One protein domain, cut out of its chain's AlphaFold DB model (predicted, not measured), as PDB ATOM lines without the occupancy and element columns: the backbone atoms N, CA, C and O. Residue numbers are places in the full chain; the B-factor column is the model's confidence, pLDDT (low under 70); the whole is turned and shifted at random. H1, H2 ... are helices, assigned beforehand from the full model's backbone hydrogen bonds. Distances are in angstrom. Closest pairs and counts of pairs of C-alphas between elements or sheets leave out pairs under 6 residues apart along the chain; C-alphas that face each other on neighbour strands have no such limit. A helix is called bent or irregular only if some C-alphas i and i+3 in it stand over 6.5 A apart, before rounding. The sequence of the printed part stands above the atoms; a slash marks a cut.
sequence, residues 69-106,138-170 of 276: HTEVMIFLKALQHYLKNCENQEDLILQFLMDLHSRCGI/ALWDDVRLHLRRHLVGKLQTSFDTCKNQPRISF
ATOM      1  N   HIS A  69      21.389 -30.263  18.814       77.25
ATOM      2  CA  HIS A  69      22.489 -30.546  17.876       77.25
ATOM      3  C   HIS A  69      22.935 -29.297  17.094       77.25
ATOM      4  O   HIS A  69      24.130 -29.014  16.977       77.25
ATOM      5  N   THR A  70      21.970 -28.485  16.660       80.56
ATOM      6  CA  THR A  70      22.195 -27.222  15.948       80.56
ATOM      7  C   THR A  70      23.063 -26.234  16.730       80.56
ATOM      8  O   THR A  70      23.922 -25.583  16.138       80.56
ATOM      9  N   GLU A  71      22.876 -26.112  18.047       84.38
ATOM     10  CA  GLU A  71      23.644 -25.181  18.884       84.38
ATOM     11  C   GLU A  71      25.097 -25.635  19.028       84.38
ATOM     12  O   GLU A  71      26.017 -24.827  18.880       84.38
ATOM     13  N   VAL A  72      25.316 -26.941  19.217       84.06
ATOM     14  CA  VAL A  72      26.665 -27.525  19.273       84.06
ATOM     15  C   VAL A  72      27.377 -27.350  17.931       84.06
ATOM     16  O   VAL A  72      28.549 -26.971  17.883       84.06
ATOM     17  N   MET A  73      26.663 -27.547  16.823       85.25
ATOM     18  CA  MET A  73      27.214 -27.343  15.488       85.25
ATOM     19  C   MET A  73      27.581 -25.867  15.241       85.25
ATOM     20  O   MET A  73      28.647 -25.589  14.691       85.25
ATOM     21  N   ILE A  74      26.739 -24.911  15.656       90.19
ATOM     22  CA  ILE A  74      27.047 -23.469  15.572       90.19
ATOM     23  C   ILE A  74      28.291 -23.141  16.403       90.19
ATOM     24  O   ILE A  74      29.189 -22.452  15.916       90.19
ATOM     25  N   PHE A  75      28.372 -23.670  17.623       92.19
ATOM     26  CA  PHE A  75      29.514 -23.486  18.511       92.19
ATOM     27  C   PHE A  75      30.824 -23.985  17.888       92.19
ATOM     28  O   PHE A  75      31.797 -23.236  17.796       92.19
ATOM     29  N   LEU A  76      30.846 -25.225  17.395       91.44
ATOM     30  CA  LEU A  76      32.040 -25.789  16.769       91.44
ATOM     31  C   LEU A  76      32.416 -25.054  15.472       91.44
ATOM     32  O   LEU A  76      33.602 -24.851  15.211       91.44
ATOM     33  N   LYS A  77      31.433 -24.588  14.684       92.75
ATOM     34  CA  LYS A  77      31.687 -23.764  13.486       92.75
ATOM     35  C   LYS A  77      32.325 -22.432  13.868       92.75
ATOM     36  O   LYS A  77      33.252 -21.993  13.191       92.75
ATOM     37  N   ALA A  78      31.876 -21.818  14.963       94.31
ATOM     38  CA  ALA A  78      32.484 -20.604  15.490       94.31
ATOM     39  C   ALA A  78      33.937 -20.862  15.917       94.31
ATOM     40  O   ALA A  78      34.826 -20.146  15.462       94.31
ATOM     41  N   LEU A  79      34.209 -21.915  16.698       94.81
ATOM     42  CA  LEU A  79      35.583 -22.284  17.073       94.81
ATOM     43  C   LEU A  79      36.474 -22.508  15.850       94.81
ATOM     44  O   LEU A  79      37.577 -21.969  15.784       94.81
ATOM     45  N   GLN A  80      35.989 -23.266  14.866       93.75
ATOM     46  CA  GLN A  80      36.728 -23.530  13.638       93.75
ATOM     47  C   GLN A  80      37.021 -22.231  12.872       93.75
ATOM     48  O   GLN A  80      38.127 -22.051  12.365       93.75
ATOM     49  N   HIS A  81      36.053 -21.314  12.812       93.75
ATOM     50  CA  HIS A  81      36.233 -19.998  12.211       93.75
ATOM     51  C   HIS A  81      37.302 -19.180  12.951       93.75
ATOM     52  O   HIS A  81      38.186 -18.625  12.302       93.75
ATOM     53  N   TYR A  82      37.268 -19.132  14.288       94.56
ATOM     54  CA  TYR A  82      38.286 -18.429  15.076       94.56
ATOM     55  C   TYR A  82      39.682 -19.022  14.868       94.56
ATOM     56  O   TYR A  82      40.616 -18.271  14.619       94.56
ATOM     57  N   LEU A  83      39.823 -20.350  14.880       94.88
ATOM     58  CA  LEU A  83      41.112 -21.017  14.658       94.88
ATOM     59  C   LEU A  83      41.671 -20.787  13.247       94.88
ATOM     60  O   LEU A  83      42.879 -20.724  13.061       94.88
ATOM     61  N   LYS A  84      40.810 -20.674  12.230       92.94
ATOM     62  CA  LYS A  84      41.252 -20.456  10.843       92.94
ATOM     63  C   LYS A  84      41.576 -18.994  10.536       92.94
ATOM     64  O   LYS A  84      42.447 -18.743   9.711       92.94
ATOM     65  N   ASN A  85      40.858 -18.055  11.151       92.44
ATOM     66  CA  ASN A  85      40.856 -16.653  10.725       92.44
ATOM     67  C   ASN A  85      41.468 -15.686  11.745       92.44
ATOM     68  O   ASN A  85      41.683 -14.522  11.412       92.44
ATOM     69  N   CYS A  86      41.720 -16.121  12.979       90.81
ATOM     70  CA  CYS A  86      42.302 -15.283  14.020       90.81
ATOM     71  C   CYS A  86      43.624 -15.880  14.498       90.81
ATOM     72  O   CYS A  86      43.672 -17.012  14.972       90.81
ATOM     73  N   GLU A  87      44.694 -15.096  14.417       87.88
ATOM     74  CA  GLU A  87      46.012 -15.531  14.868       87.88
ATOM     75  C   GLU A  87      46.107 -15.565  16.402       87.88
ATOM     76  O   GLU A  87      45.526 -14.728  17.106       87.88
ATOM     77  N   ASN A  88      46.902 -16.511  16.913       88.56
ATOM     78  CA  ASN A  88      47.280 -16.634  18.324       88.56
ATOM     79  C   ASN A  88      46.092 -16.825  19.292       88.56
ATOM     80  O   ASN A  88      46.165 -16.428  20.457       88.56
ATOM     81  N   GLN A  89      44.984 -17.408  18.824       93.31
ATOM     82  CA  GLN A  89      43.797 -17.689  19.648       93.31
ATOM     83  C   GLN A  89      43.797 -19.098  20.248       93.31
ATOM     84  O   GLN A  89      42.985 -19.403  21.118       93.31
ATOM     85  N   GLU A  90      44.701 -19.970  19.814       95.69
ATOM     86  CA  GLU A  90      44.712 -21.393  20.145       95.69
ATOM     87  C   GLU A  90      44.862 -21.626  21.652       95.69
ATOM     88  O   GLU A  90      44.157 -22.456  22.223       95.69
ATOM     89  N   ASP A  91      45.737 -20.863  22.320       93.81
ATOM     90  CA  ASP A  91      45.940 -20.961  23.770       93.81
ATOM     91  C   ASP A  91      44.704 -20.500  24.565       93.81
ATOM     92  O   ASP A  91      44.392 -21.096  25.599       93.81
ATOM     93  N   LEU A  92      43.991 -19.475  24.080       94.56
ATOM     94  CA  LEU A  92      42.753 -18.978  24.692       94.56
ATOM     95  C   LEU A  92      41.604 -19.967  24.495       94.56
ATOM     96  O   LEU A  92      40.888 -20.274  25.444       94.56
ATOM     97  N   ILE A  93      41.463 -20.507  23.283       95.50
ATOM     98  CA  ILE A  93      40.445 -21.506  22.949       95.50
ATOM     99  C   ILE A  93      40.667 -22.787  23.757       95.50
ATOM    100  O   ILE A  93      39.715 -23.318  24.320       95.50
ATOM    101  N   LEU A  94      41.911 -23.259  23.880       94.81
ATOM    102  CA  LEU A  94      42.242 -24.412  24.724       94.81
ATOM    103  C   LEU A  94      41.850 -24.190  26.179       94.81
ATOM    104  O   LEU A  94      41.221 -25.062  26.776       94.81
ATOM    105  N   GLN A  95      42.202 -23.030  26.739       93.50
ATOM    106  CA  GLN A  95      41.841 -22.712  28.116       93.50
ATOM    107  C   GLN A  95      40.323 -22.670  28.287       93.50
ATOM    108  O   GLN A  95      39.797 -23.287  29.204       93.50
ATOM    109  N   PHE A  96      39.617 -22.022  27.361       93.94
ATOM    110  CA  PHE A  96      38.163 -21.952  27.371       93.94
ATOM    111  C   PHE A  96      37.506 -23.342  27.312       93.94
ATOM    112  O   PHE A  96      36.596 -23.618  28.088       93.94
ATOM    113  N   LEU A  97      37.982 -24.245  26.450       93.19
ATOM    114  CA  LEU A  97      37.461 -25.614  26.359       93.19
ATOM    115  C   LEU A  97      37.704 -26.420  27.644       93.19
ATOM    116  O   LEU A  97      36.809 -27.128  28.106       93.19
ATOM    117  N   MET A  98      38.887 -26.293  28.248       89.75
ATOM    118  CA  MET A  98      39.195 -26.943  29.527       89.75
ATOM    119  C   MET A  98      38.377 -26.355  30.688       89.75
ATOM    120  O   MET A  98      37.947 -27.093  31.578       89.75
ATOM    121  N   ASP A  99      38.118 -25.047  30.673       90.38
ATOM    122  CA  ASP A  99      37.256 -24.377  31.648       90.38
ATOM    123  C   ASP A  99      35.802 -24.840  31.498       90.38
ATOM    124  O   ASP A  99      35.155 -25.143  32.497       90.38
ATOM    125  N   LEU A 100      35.294 -24.970  30.267       88.38
ATOM    126  CA  LEU A 100      33.972 -25.548  29.997       88.38
ATOM    127  C   LEU A 100      33.870 -26.986  30.519       88.38
ATOM    128  O   LEU A 100      32.876 -27.353  31.147       88.38
ATOM    129  N   HIS A 101      34.905 -27.795  30.300       84.12
ATOM    130  CA  HIS A 101      34.938 -29.163  30.801       84.12
ATOM    131  C   HIS A 101      34.907 -29.216  32.333       84.12
ATOM    132  O   HIS A 101      34.050 -29.871  32.920       84.12
ATOM    133  N   SER A 102      35.812 -28.487  32.985       83.38
ATOM    134  CA  SER A 102      35.993 -28.550  34.440       83.38
ATOM    135  C   SER A 102      34.903 -27.824  35.231       83.38
ATOM    136  O   SER A 102      34.490 -28.304  36.282       83.38
ATOM    137  N   ARG A 103      34.423 -26.672  34.747       83.31
ATOM    138  CA  ARG A 103      33.471 -25.814  35.473       83.31
ATOM    139  C   ARG A 103      32.022 -26.076  35.100       83.31
ATOM    140  O   ARG A 103      31.144 -25.851  35.926       83.31
ATOM    141  N   CYS A 104      31.770 -26.497  33.863       78.38
ATOM    142  CA  CYS A 104      30.417 -26.743  33.366       78.38
ATOM    143  C   CYS A 104      30.112 -28.238  33.198       78.38
ATOM    144  O   CYS A 104      28.981 -28.579  32.872       78.38
ATOM    145  N   GLY A 105      31.091 -29.126  33.415       75.62
ATOM    146  CA  GLY A 105      30.911 -30.572  33.270       75.62
ATOM    147  C   GLY A 105      30.698 -31.016  31.822       75.62
ATOM    148  O   GLY A 105      30.174 -32.102  31.589       75.62
ATOM    149  N   ILE A 106      31.066 -30.180  30.843       80.19
ATOM    150  CA  ILE A 106      30.874 -30.492  29.425       80.19
ATOM    151  C   ILE A 106      31.859 -31.588  29.019       80.19
ATOM    152  O   ILE A 106      33.079 -31.441  29.129       80.19
ATOM    153  N   ALA A 138      33.299 -34.820  12.615       86.06
ATOM    154  CA  ALA A 138      34.281 -34.282  11.674       86.06
ATOM    155  C   ALA A 138      34.693 -32.842  12.027       86.06
ATOM    156  O   ALA A 138      35.874 -32.489  12.008       86.06
ATOM    157  N   LEU A 139      33.727 -32.009  12.418       88.06
ATOM    158  CA  LEU A 139      33.993 -30.628  12.802       88.06
ATOM    159  C   LEU A 139      34.792 -30.526  14.111       88.06
ATOM    160  O   LEU A 139      35.680 -29.679  14.236       88.06
ATOM    161  N   TRP A 140      34.508 -31.399  15.081       90.94
ATOM    162  CA  TRP A 140      35.306 -31.500  16.301       90.94
ATOM    163  C   TRP A 140      36.723 -32.015  16.019       90.94
ATOM    164  O   TRP A 140      37.690 -31.483  16.566       90.94
ATOM    165  N   ASP A 141      36.870 -32.999  15.132       89.06
ATOM    166  CA  ASP A 141      38.167 -33.535  14.714       89.06
ATOM    167  C   ASP A 141      39.046 -32.454  14.084       89.06
ATOM    168  O   ASP A 141      40.226 -32.350  14.423       89.06
ATOM    169  N   ASP A 142      38.466 -31.583  13.257       91.62
ATOM    170  CA  ASP A 142      39.157 -30.426  12.686       91.62
ATOM    171  C   ASP A 142      39.663 -29.452  13.762       91.62
ATOM    172  O   ASP A 142      40.824 -29.025  13.726       91.62
ATOM    173  N   VAL A 143      38.812 -29.116  14.739       93.75
ATOM    174  CA  VAL A 143      39.175 -28.245  15.872       93.75
ATOM    175  C   VAL A 143      40.317 -28.875  16.673       93.75
ATOM    176  O   VAL A 143      41.354 -28.239  16.889       93.75
ATOM    177  N   ARG A 144      40.186 -30.151  17.058       93.50
ATOM    178  CA  ARG A 144      41.227 -30.877  17.801       93.50
ATOM    179  C   ARG A 144      42.523 -30.998  17.019       93.50
ATOM    180  O   ARG A 144      43.602 -30.939  17.611       93.50
ATOM    181  N   LEU A 145      42.454 -31.218  15.709       93.88
ATOM    182  CA  LEU A 145      43.631 -31.344  14.856       93.88
ATOM    183  C   LEU A 145      44.407 -30.030  14.804       93.88
ATOM    184  O   LEU A 145      45.635 -30.046  14.913       93.88
ATOM    185  N   HIS A 146      43.698 -28.911  14.665       95.44
ATOM    186  CA  HIS A 146      44.299 -27.584  14.664       95.44
ATOM    187  C   HIS A 146      45.012 -27.303  15.995       95.44
ATOM    188  O   HIS A 146      46.212 -27.025  16.011       95.44
ATOM    189  N   LEU A 147      44.316 -27.489  17.121       96.38
ATOM    190  CA  LEU A 147      44.885 -27.281  18.458       96.38
ATOM    191  C   LEU A 147      46.068 -28.217  18.748       96.38
ATOM    192  O   LEU A 147      47.072 -27.800  19.327       96.38
ATOM    193  N   ARG A 148      46.001 -29.477  18.291       95.44
ATOM    194  CA  ARG A 148      47.124 -30.420  18.393       95.44
ATOM    195  C   ARG A 148      48.356 -29.911  17.662       95.44
ATOM    196  O   ARG A 148      49.451 -29.996  18.207       95.44
ATOM    197  N   ARG A 149      48.198 -29.427  16.424       94.88
ATOM    198  CA  ARG A 149      49.315 -28.910  15.615       94.88
ATOM    199  C   ARG A 149      49.991 -27.733  16.312       94.88
ATOM    200  O   ARG A 149      51.214 -27.730  16.393       94.88
ATOM    201  N   HIS A 150      49.205 -26.821  16.887       95.00
ATOM    202  CA  HIS A 150      49.717 -25.717  17.702       95.00
ATOM    203  C   HIS A 150      50.548 -26.206  18.895       95.00
ATOM    204  O   HIS A 150      51.706 -25.826  19.052       95.00
ATOM    205  N   LEU A 151      49.995 -27.113  19.709       95.00
ATOM    206  CA  LEU A 151      50.678 -27.654  20.893       95.00
ATOM    207  C   LEU A 151      51.955 -28.428  20.536       95.00
ATOM    208  O   LEU A 151      52.981 -28.272  21.197       95.00
ATOM    209  N   VAL A 152      51.909 -29.237  19.475       94.19
ATOM    210  CA  VAL A 152      53.078 -29.963  18.962       94.19
ATOM    211  C   VAL A 152      54.145 -28.985  18.466       94.19
ATOM    212  O   VAL A 152      55.306 -29.143  18.833       94.19
ATOM    213  N   GLY A 153      53.767 -27.949  17.713       92.94
ATOM    214  CA  GLY A 153      54.696 -26.912  17.256       92.94
ATOM    215  C   GLY A 153      55.346 -26.151  18.419       92.94
ATOM    216  O   GLY A 153      56.554 -25.914  18.423       92.94
ATOM    217  N   LYS A 154      54.574 -25.852  19.470       91.69
ATOM    218  CA  LYS A 154      55.079 -25.262  20.720       91.69
ATOM    219  C   LYS A 154      56.076 -26.174  21.438       91.69
ATOM    220  O   LYS A 154      57.112 -25.702  21.899       91.69
ATOM    221  N   LEU A 155      55.802 -27.476  21.513       91.19
ATOM    222  CA  LEU A 155      56.735 -28.445  22.095       91.19
ATOM    223  C   LEU A 155      58.032 -28.547  21.277       91.19
ATOM    224  O   LEU A 155      59.107 -28.559  21.873       91.19
ATOM    225  N   GLN A 156      57.938 -28.549  19.945       89.62
ATOM    226  CA  GLN A 156      59.083 -28.631  19.029       89.62
ATOM    227  C   GLN A 156      59.977 -27.378  19.042       89.62
ATOM    228  O   GLN A 156      61.182 -27.484  18.879       89.62
ATOM    229  N   THR A 157      59.427 -26.193  19.305       84.12
ATOM    230  CA  THR A 157      60.208 -24.937  19.381       84.12
ATOM    231  C   THR A 157      60.719 -24.611  20.794       84.12
ATOM    232  O   THR A 157      61.492 -23.671  21.006       84.12
ATOM    233  N   SER A 158      60.302 -25.391  21.798       73.19
ATOM    234  CA  SER A 158      60.616 -25.133  23.210       73.19
ATOM    235  C   SER A 158      62.078 -25.377  23.594       73.19
ATOM    236  O   SER A 158      62.522 -24.888  24.635       73.19
ATOM    237  N   PHE A 159      62.828 -26.119  22.776       64.75
ATOM    238  CA  PHE A 159      64.215 -26.472  23.068       64.75
ATOM    239  C   PHE A 159      65.146 -25.253  23.051       64.75
ATOM    240  O   PHE A 159      65.972 -25.111  23.957       64.75
ATOM    241  N   ASP A 160      64.922 -24.331  22.112       58.03
ATOM    242  CA  ASP A 160      65.771 -23.152  21.893       58.03
ATOM    243  C   ASP A 160      65.342 -21.926  22.709       58.03
ATOM    244  O   ASP A 160      66.153 -21.066  23.067       58.03
ATOM    245  N   THR A 161      64.050 -21.840  23.033       48.62
ATOM    246  CA  THR A 161      63.414 -20.570  23.426       48.62
ATOM    247  C   THR A 161      63.221 -20.420  24.943       48.62
ATOM    248  O   THR A 161      62.960 -19.328  25.449       48.62
ATOM    249  N   CYS A 162      63.375 -21.498  25.719       48.38
ATOM    250  CA  CYS A 162      63.025 -21.513  27.143       48.38
ATOM    251  C   CYS A 162      64.153 -20.966  28.046       48.38
ATOM    252  O   CYS A 162      64.704 -21.676  28.884       48.38
ATOM    253  N   LYS A 163      64.515 -19.687  27.870       51.47
ATOM    254  CA  LYS A 163      65.416 -18.969  28.796       51.47
ATOM    255  C   LYS A 163      64.671 -18.304  29.968       51.47
ATOM    256  O   LYS A 163      65.298 -18.022  30.980       51.47
ATOM    257  N   ASN A 164      63.350 -18.098  29.850       44.66
ATOM    258  CA  ASN A 164      62.573 -17.232  30.756       44.66
ATOM    259  C   ASN A 164      61.390 -17.910  31.494       44.66
ATOM    260  O   ASN A 164      60.786 -17.277  32.355       44.66
ATOM    261  N   GLN A 165      61.041 -19.169  31.195       55.41
ATOM    262  CA  GLN A 165      60.014 -19.945  31.918       55.41
ATOM    263  C   GLN A 165      60.590 -21.286  32.404       55.41
ATOM    264  O   GLN A 165      61.538 -21.787  31.796       55.41
ATOM    265  N   PRO A 166      60.037 -21.907  33.466       72.69
ATOM    266  CA  PRO A 166      60.446 -23.251  33.856       72.69
ATOM    267  C   PRO A 166      60.061 -24.234  32.738       72.69
ATOM    268  O   PRO A 166      58.887 -24.523  32.531       72.69
ATOM    269  N   ARG A 167      61.049 -24.775  32.015       80.25
ATOM    270  CA  ARG A 167      60.846 -25.731  30.903       80.25
ATOM    271  C   ARG A 167      59.907 -26.891  31.265       80.25
ATOM    272  O   ARG A 167      59.107 -27.322  30.438       80.25
ATOM    273  N   ILE A 168      59.967 -27.341  32.520       85.06
ATOM    274  CA  ILE A 168      59.100 -28.387  33.076       85.06
ATOM    275  C   ILE A 168      57.628 -27.964  33.080       85.06
ATOM    276  O   ILE A 168      56.787 -28.728  32.614       85.06
ATOM    277  N   SER A 169      57.298 -26.765  33.577       84.75
ATOM    278  CA  SER A 169      55.899 -26.329  33.682       84.75
ATOM    279  C   SER A 169      55.280 -26.113  32.305       84.75
ATOM    280  O   SER A 169      54.137 -26.502  32.079       84.75
ATOM    281  N   PHE A 170      56.058 -25.578  31.361       87.62
ATOM    282  CA  PHE A 170      55.633 -25.430  29.973       87.62
ATOM    283  C   PHE A 170      55.329 -26.783  29.311       87.62
ATOM    284  O   PHE A 170      54.249 -26.967  28.744       87.62
TER     285      PHE A 170
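Overview. This is residues 69 to 106 and 138 to 170 of the 276 residues of the protein "(mimic poison frog) hypothetical protein" of Ranitomeya imitator (mimic poison frog) (UniProt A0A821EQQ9). One long helix, H3, makes most of the longest axis, with H1 slanting alongside its first part and reaching out past its beginning. H2 starts close to the end of H1 and beside the middle of H3, then slants away until its far part, from residue 99 on, sticks out free; the short H4 sits near the other end of H3, where the chain folds back. The printed part has 71 residues with four named helices, in the order H1, H2, H3, H4, and no named strand, and its class is all helix. It is loose, with a radius of gyration of the C-alphas of 14.3 A, and elongated, spanning 46 by 27 by 18 A.

Along the chain. H3, the longest helix, holds residues 138 to 161 and measures 34.3 A from C-alpha 138 at (34.281, -34.282, 11.674) to C-alpha 161. It is irregular, but only just: C-alphas 156 and 159 are 6.9 A apart. H1 holds residues 69 to 85 and measures 24.1 A, beginning with C-alpha 69 at (22.489, -30.546, 17.876). H2 holds residues 90 to 104 and measures 20.2 A. H4 holds residues 167 to 170, ending with C-alpha 170 at (55.633, -25.430, 29.973).

Arrangement. H3 touches H1 with its residues 139 to 146 alone; the closest C-alphas, those of Gln 80 and Val 143, are 5.8 A apart. The two run the same way at a shallow tilt of 34 degrees, only just short of steep. H2 and H3 only just touch, with 3 pairs of C-alphas within 8 A, through residues 90 to 94 of H2 and 147 to 150 of H3. Their closest C-alphas, those of Glu 90 and Leu 147, are 6.1 A apart, and they run opposite ways at a steep tilt of 60 degrees. H1 and H2 are close but not clearly touching, with the C-alphas of Leu 83 and Glu 90 closest at 6.6 A; they run opposite ways at a shallow tilt of 26 degrees. H4 is close to H3 but not clearly touching, the closest C-alphas being those of Ser 158 and Arg 167, 7.7 A apart. H4 is apart from H1 and H2. In H1 and H2 every O i to N i+4 pair is within hydrogen-bond range, in H3 17 of 20, and H4 is too short for such a pair.

Size, cuts and confidence. The two C-alphas farthest apart, those of Thr 70 and Lys 163, are 45.8 A apart. Residues 107 to 137 are not printed, and C-alphas 106 and 138 stand 18.5 A apart across this cut. The links from H1 to H2 and from H3 to H4 are tight. Mean pLDDT of the printed part is 85.9, and residues 159 to 165 are under 70.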